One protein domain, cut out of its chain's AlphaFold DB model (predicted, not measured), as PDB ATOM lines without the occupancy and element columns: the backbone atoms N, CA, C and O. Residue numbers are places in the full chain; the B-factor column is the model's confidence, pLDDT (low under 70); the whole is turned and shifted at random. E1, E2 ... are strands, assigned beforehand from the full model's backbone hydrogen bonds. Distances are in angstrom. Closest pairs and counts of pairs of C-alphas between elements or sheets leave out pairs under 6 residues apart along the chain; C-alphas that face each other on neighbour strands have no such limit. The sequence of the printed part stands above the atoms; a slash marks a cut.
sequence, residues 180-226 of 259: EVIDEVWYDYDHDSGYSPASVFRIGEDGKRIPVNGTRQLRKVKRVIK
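AT A GLANCE: This is residues 180 to 226 of the 259 residues of an uncharacterized protein of Methylorubrum sp. Q1 (UniProt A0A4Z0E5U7). The model is a flat, loose T: a long two-stranded ribbon of E1 and E5 makes the stem, and at its far end two short hairpin arms spread to opposite sides. One arm is the last part of E1 folded back as E2, and the other is the separate small hairpin of E3 and E4. The printed part has 47 residues with five named strands, E1 to E5 in order along the chain, and no named helix; the class is all strand. One sheet runs E2, E1, E5 and the other E3, E4, both antiparallel. The whole is loose, with a radius of gyration of the C-alphas of 12.0 A and spans of 33 by 32 by 13 A.

HOW THE PARTS SIT: E1, residues 180 to 190, bends by 56 degrees at residue 184. Its pairing is staggered: residues 180 to 187 pair with E5, residues 217 to 225, and residues 187 to 190 pair with E2, residues 194 to 197. E1 and E2 form a hairpin, antiparallel at 127 degrees, with N 188 and O 196 within hydrogen-bond range at 2.8 A. E1 and E5 are antiparallel at 141 degrees; C-alphas 180 and 224 face each other at 4.5 A, and N 183 and O 221 are within hydrogen-bond range at 2.9 A. E2 and E5 are the edge strands of this sheet and are apart. Its C-alphas lie up to 3.9 A off the best plane through them, only just under 4 A. E3, residues 201 to 203, and E4, residues 209 to 211, form a second hairpin, antiparallel at 137 degrees, with N 202 and O 210 within hydrogen-bond range at 2.8 A. E1 and E4 have one pair of C-alphas within 8 A, those of Trp 186 and Pro 211, at 7.2 A. E3 is apart from E1, E2 and E5.

IN THESE COORDINATES: E1 begins at C-alpha 180, at (-57.101, -3.387, 24.390), and is 28.4 A long from first to last C-alpha. E2 measures 10.2 A, and E3 and E4 each measure 6.6 A; E3 begins at C-alpha 201, at (-42.172, 15.871, 30.258). E5 is 23.8 A long and ends at C-alpha 225, at (-53.227, -5.409, 28.708).

THE WHOLE: The two C-alphas farthest apart are those of Gly 214 and Lys 226, at 33.9 A, while the first and last printed C-alphas are 8.5 A apart. The printed part has no cut, and the four links between successive strands are tight. The mean pLDDT of the printed part is 71.4; 18 residues are under 70: residues 189 to 193, 199, 204 to 207 and 210 to 217.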
ATOM      1  N   GLU A 180     -57.830  -4.308  25.253       77.38
ATOM      2  CA  GLU A 180     -57.101  -3.387  24.390       77.38
ATOM      3  C   GLU A 180     -57.310  -1.948  24.868       77.38
ATOM      4  O   GLU A 180     -58.443  -1.482  25.025       77.38
ATOM      5  N   VAL A 181     -56.210  -1.234  25.098       77.94
ATOM      6  CA  VAL A 181     -56.196   0.186  25.456       77.94
ATOM      7  C   VAL A 181     -55.428   0.945  24.378       77.94
ATOM      8  O   VAL A 181     -54.379   0.500  23.911       77.94
ATOM      9  N   ILE A 182     -55.976   2.074  23.934       78.50
ATOM     10  CA  ILE A 182     -55.319   2.968  22.979       78.50
ATOM     11  C   ILE A 182     -54.800   4.161  23.774       78.50
ATOM     12  O   ILE A 182     -55.591   4.997  24.203       78.50
ATOM     13  N   ASP A 183     -53.483   4.227  23.948       74.56
ATOM     14  CA  ASP A 183     -52.810   5.304  24.670       74.56
ATOM     15  C   ASP A 183     -52.233   6.329  23.689       74.56
ATOM     16  O   ASP A 183     -51.691   5.988  22.636       74.56
ATOM     17  N   GLU A 184     -52.328   7.607  24.039       76.25
ATOM     18  CA  GLU A 184     -51.677   8.697  23.316       76.25
ATOM     19  C   GLU A 184     -50.280   8.928  23.912       76.25
ATOM     20  O   GLU A 184     -50.139   9.402  25.040       76.25
ATOM     21  N   VAL A 185     -49.236   8.569  23.161       75.25
ATOM     22  CA  VAL A 185     -47.833   8.654  23.588       75.25
ATOM     23  C   VAL A 185     -47.078   9.620  22.679       75.25
ATOM     24  O   VAL A 185     -47.190   9.571  21.453       75.25
ATOM     25  N   TRP A 186     -46.297  10.514  23.281       75.38
ATOM     26  CA  TRP A 186     -45.411  11.425  22.555       75.38
ATOM     27  C   TRP A 186     -44.111  10.721  22.175       75.38
ATOM     28  O   TRP A 186     -43.518  10.039  23.010       75.38
ATOM     29  N   TYR A 187     -43.656  10.922  20.940       74.06
ATOM     30  CA  TYR A 187     -42.401  10.377  20.430       74.06
ATOM     31  C   TYR A 187     -41.408  11.484  20.064       74.06
ATOM     32  O   TYR A 187     -41.788  12.504  19.478       74.06
ATOM     33  N   ASP A 188     -40.141  11.224  20.362       73.81
ATOM     34  CA  ASP A 188     -38.969  11.986  19.948       73.81
ATOM     35  C   ASP A 188     -38.469  11.395  18.632       73.81
ATOM     36  O   ASP A 188     -38.290  10.180  18.521       73.81
ATOM     37  N   TYR A 189     -38.284  12.247  17.626       69.38
ATOM     38  CA  TYR A 189     -37.632  11.841  16.388       69.38
ATOM     39  C   TYR A 189     -36.133  12.089  16.508       69.38
ATOM     40  O   TYR A 189     -35.695  13.231  16.652       69.38
ATOM     41  N   ASP A 190     -35.380  11.006  16.436       68.88
ATOM     42  CA  ASP A 190     -33.936  10.991  16.306       68.88
ATOM     43  C   ASP A 190     -33.588  10.536  14.883       68.88
ATOM     44  O   ASP A 190     -34.200   9.605  14.349       68.88
ATOM     45  N   HIS A 191     -32.628  11.203  14.246       64.19
ATOM     46  CA  HIS A 191     -32.270  10.889  12.865       64.19
ATOM     47  C   HIS A 191     -31.599   9.512  12.751       64.19
ATOM     48  O   HIS A 191     -31.800   8.830  11.746       64.19
ATOM     49  N   ASP A 192     -30.895   9.082  13.805       69.75
ATOM     50  CA  ASP A 192     -30.123   7.835  13.829       69.75
ATOM     51  C   ASP A 192     -30.932   6.632  14.335       69.75
ATOM     52  O   ASP A 192     -30.717   5.504  13.890       69.75
ATOM     53  N   SER A 193     -31.882   6.847  15.254       67.81
ATOM     54  CA  SER A 193     -32.640   5.768  15.916       67.81
ATOM     55  C   SER A 193     -34.141   5.753  15.583       67.81
ATOM     56  O   SER A 193     -34.862   4.826  15.964       67.81
ATOM     57  N   GLY A 194     -34.621   6.729  14.806       73.75
ATOM     58  CA  GLY A 194     -36.023   6.860  14.425       73.75
ATOM     59  C   GLY A 194     -36.882   7.422  15.560       73.75
ATOM     60  O   GLY A 194     -36.469   8.318  16.291       73.75
ATOM     61  N   TYR A 195     -38.125   6.946  15.688       72.12
ATOM     62  CA  TYR A 195     -39.050   7.438  16.716       72.12
ATOM     63  C   TYR A 195     -38.894   6.650  18.019       72.12
ATOM     64  O   TYR A 195     -39.223   5.465  18.066       72.12
ATOM     65  N   SER A 196     -38.493   7.323  19.095       72.88
ATOM     66  CA  SER A 196     -38.435   6.761  20.451       72.88
ATOM     67  C   SER A 196     -39.442   7.455  21.379       72.88
ATOM     68  O   SER A 196     -39.802   8.603  21.125       72.88
ATOM     69  N   PRO A 197     -39.985   6.795  22.420       73.38
ATOM     70  CA  PRO A 197     -40.904   7.453  23.348       73.38
ATOM     71  C   PRO A 197     -40.221   8.639  24.037       73.38
ATOM     72  O   PRO A 197     -39.114   8.499  24.558       73.38
ATOM     73  N   ALA A 198     -40.891   9.790  24.073       72.88
ATOM     74  CA  ALA A 198     -40.381  10.973  24.753       72.88
ATOM     75  C   ALA A 198     -40.097  10.647  26.227       72.88
ATOM     76  O   ALA A 198     -40.910  10.019  26.901       72.88
ATOM     77  N   SER A 199     -38.944  11.073  26.739       68.81
ATOM     78  CA  SER A 199     -38.505  10.766  28.111       68.81
ATOM     79  C   SER A 199     -38.614  11.958  29.066       68.81
ATOM     80  O   SER A 199     -38.648  11.782  30.283       68.81
ATOM     81  N   VAL A 200     -38.722  13.178  28.530       72.88
ATOM     82  CA  VAL A 200     -38.741  14.427  29.311       72.88
ATOM     83  C   VAL A 200     -40.091  15.124  29.165       72.88
ATOM     84  O   VAL A 200     -40.433  15.583  28.076       72.88
ATOM     85  N   PHE A 201     -40.841  15.259  30.255       73.75
ATOM     86  CA  PHE A 201     -42.172  15.871  30.258       73.75
ATOM     87  C   PHE A 201     -42.277  16.980  31.303       73.75
ATOM     88  O   PHE A 201     -41.619  16.938  32.340       73.75
ATOM     89  N   ARG A 202     -43.167  17.937  31.050       75.44
ATOM     90  CA  ARG A 202     -43.762  18.809  32.066       75.44
ATOM     91  C   ARG A 202     -45.227  18.430  32.239       75.44
ATOM     92  O   ARG A 202     -45.848  17.893  31.326       75.44
ATOM     93  N   ILE A 203     -45.767  18.682  33.422       74.69
ATOM     94  CA  ILE A 203     -47.192  18.496  33.695       74.69
ATOM     95  C   ILE A 203     -47.871  19.832  33.384       74.69
ATOM     96  O   ILE A 203     -47.487  20.850  33.956       74.69
ATOM     97  N   GLY A 204     -48.798  19.832  32.426       68.25
ATOM     98  CA  GLY A 204     -49.623  20.994  32.097       68.25
ATOM     99  C   GLY A 204     -50.627  21.313  33.207       68.25
ATOM    100  O   GLY A 204     -50.851  20.500  34.104       68.25
ATOM    101  N   GLU A 205     -51.259  22.486  33.145       69.38
ATOM    102  CA  GLU A 205     -52.287  22.907  34.117       69.38
ATOM    103  C   GLU A 205     -53.504  21.962  34.159       69.38
ATOM    104  O   GLU A 205     -54.193  21.872  35.170       69.38
ATOM    105  N   ASP A 206     -53.730  21.200  33.089       69.69
ATOM    106  CA  ASP A 206     -54.756  20.163  32.965       69.69
ATOM    107  C   ASP A 206     -54.317  18.784  33.506       69.69
ATOM    108  O   ASP A 206     -55.036  17.793  33.361       69.69
ATOM    109  N   GLY A 207     -53.127  18.694  34.111       68.31
ATOM    110  CA  GLY A 207     -52.553  17.459  34.648       68.31
ATOM    111  C   GLY A 207     -51.971  16.516  33.590       68.31
ATOM    112  O   GLY A 207     -51.461  15.447  33.944       68.31
ATOM    113  N   LYS A 208     -52.004  16.875  32.299       70.62
ATOM    114  CA  LYS A 208     -51.473  16.028  31.224       70.62
ATOM    115  C   LYS A 208     -49.972  16.219  31.050       70.62
ATOM    116  O   LYS A 208     -49.421  17.299  31.250       70.62
ATOM    117  N   ARG A 209     -49.286  15.145  30.653       70.25
ATOM    118  CA  ARG A 209     -47.848  15.182  30.360       70.25
ATOM    119  C   ARG A 209     -47.626  15.812  28.987       70.25
ATOM    120  O   ARG A 209     -47.935  15.199  27.967       70.25
ATOM    121  N   ILE A 210     -47.074  17.018  28.974       69.00
ATOM    122  CA  ILE A 210     -46.730  17.771  27.770       69.00
ATOM    123  C   ILE A 210     -45.207  17.716  27.588       69.00
ATOM    124  O   ILE A 210     -44.455  17.979  28.534       69.00
ATOM    125  N   PRO A 211     -44.707  17.344  26.404       69.50
ATOM    126  CA  PRO A 211     -43.276  17.331  26.152       69.50
ATOM    127  C   PRO A 211     -42.657  18.738  26.198       69.50
ATOM    128  O   PRO A 211     -43.268  19.716  25.787       69.50
ATOM    129  N   VAL A 212     -41.407  18.829  26.661       68.06
ATOM    130  CA  VAL A 212     -40.713  20.115  26.890       68.06
ATOM    131  C   VAL A 212     -40.137  20.738  25.606       68.06
ATOM    132  O   VAL A 212     -39.877  21.936  25.584       68.06
ATOM    133  N   ASN A 213     -40.001  19.957  24.525       63.34
ATOM    134  CA  ASN A 213     -39.434  20.392  23.242       63.34
ATOM    135  C   ASN A 213     -40.435  20.215  22.083       63.34
ATOM    136  O   ASN A 213     -41.147  19.215  22.022       63.34
ATOM    137  N   GLY A 214     -40.461  21.173  21.148       55.00
ATOM    138  CA  GLY A 214     -41.468  21.286  20.079       55.00
ATOM    139  C   GLY A 214     -41.311  20.360  18.863       55.00
ATOM    140  O   GLY A 214     -42.116  20.442  17.944       55.00
ATOM    141  N   THR A 215     -40.310  19.476  18.827       57.28
ATOM    142  CA  THR A 215     -40.050  18.550  17.699       57.28
ATOM    143  C   THR A 215     -40.760  17.195  17.828       57.28
ATOM    144  O   THR A 215     -40.444  16.250  17.108       57.28
ATOM    145  N   ARG A 216     -41.714  17.072  18.757       66.88
ATOM    146  CA  ARG A 216     -42.285  15.789  19.186       66.88
ATOM    147  C   ARG A 216     -43.677  15.564  18.612       66.88
ATOM    148  O   ARG A 216     -44.511  16.465  18.624       66.88
ATOM    149  N   GLN A 217     -43.935  14.350  18.133       67.56
ATOM    150  CA  GLN A 217     -45.220  13.972  17.534       67.56
ATOM    151  C   GLN A 217     -46.040  13.116  18.498       67.56
ATOM    152  O   GLN A 217     -45.523  12.155  19.071       67.56
ATOM    153  N   LEU A 218     -47.328  13.429  18.643       71.12
ATOM    154  CA  LEU A 218     -48.265  12.591  19.385       71.12
ATOM    155  C   LEU A 218     -48.726  11.430  18.503       71.12
ATOM    156  O   LEU A 218     -49.207  11.646  17.391       71.12
ATOM    157  N   ARG A 219     -48.601  10.197  18.998       75.44
ATOM    158  CA  ARG A 219     -49.063   8.995  18.297       75.44
ATOM    159  C   ARG A 219     -49.971   8.166  19.191       75.44
ATOM    160  O   ARG A 219     -49.741   8.042  20.390       75.44
ATOM    161  N   LYS A 220     -50.996   7.572  18.582       76.88
ATOM    162  CA  LYS A 220     -51.875   6.602  19.241       76.88
ATOM    163  C   LYS A 220     -51.235   5.226  19.156       76.88
ATOM    164  O   LYS A 220     -51.031   4.710  18.060       76.88
ATOM    165  N   VAL A 221     -50.914   4.648  20.304       75.44
ATOM    166  CA  VAL A 221     -50.315   3.321  20.422       75.44
ATOM    167  C   VAL A 221     -51.344   2.387  21.032       75.44
ATOM    168  O   VAL A 221     -51.896   2.652  22.098       75.44
ATOM    169  N   LYS A 222     -51.611   1.278  20.347       76.88
ATOM    170  CA  LYS A 222     -52.489   0.230  20.856       76.88
ATOM    171  C   LYS A 222     -51.678  -0.694  21.760       76.88
ATOM    172  O   LYS A 222     -50.749  -1.348  21.290       76.88
ATOM    173  N   ARG A 223     -52.023  -0.754  23.045       75.19
ATOM    174  CA  ARG A 223     -51.443  -1.685  24.013       75.19
ATOM    175  C   ARG A 223     -52.493  -2.714  24.413       75.19
ATOM    176  O   ARG A 223     -53.612  -2.363  24.773       75.19
ATOM    177  N   VAL A 224     -52.126  -3.990  24.366       74.69
ATOM    178  CA  VAL A 224     -52.953  -5.065  24.924       74.69
ATOM    179  C   VAL A 224     -52.513  -5.277  26.366       74.69
ATOM    180  O   VAL A 224     -51.354  -5.616  26.617       74.69
ATOM    181  N   ILE A 225     -53.413  -5.027  27.312       73.31
ATOM    182  CA  ILE A 225     -53.227  -5.409  28.708       73.31
ATOM    183  C   ILE A 225     -53.737  -6.840  28.812       73.31
ATOM    184  O   ILE A 225     -54.929  -7.084  28.619       73.31
ATOM    185  N   LYS A 226     -52.822  -7.781  29.055       70.31
ATOM    186  CA  LYS A 226     -53.199  -9.176  29.277       70.31
ATOM    187  C   LYS A 226     -53.975  -9.275  30.583       70.31
ATOM    188  O   LYS A 226     -53.539  -8.705  31.581       70.31
TER     189      LYS A 226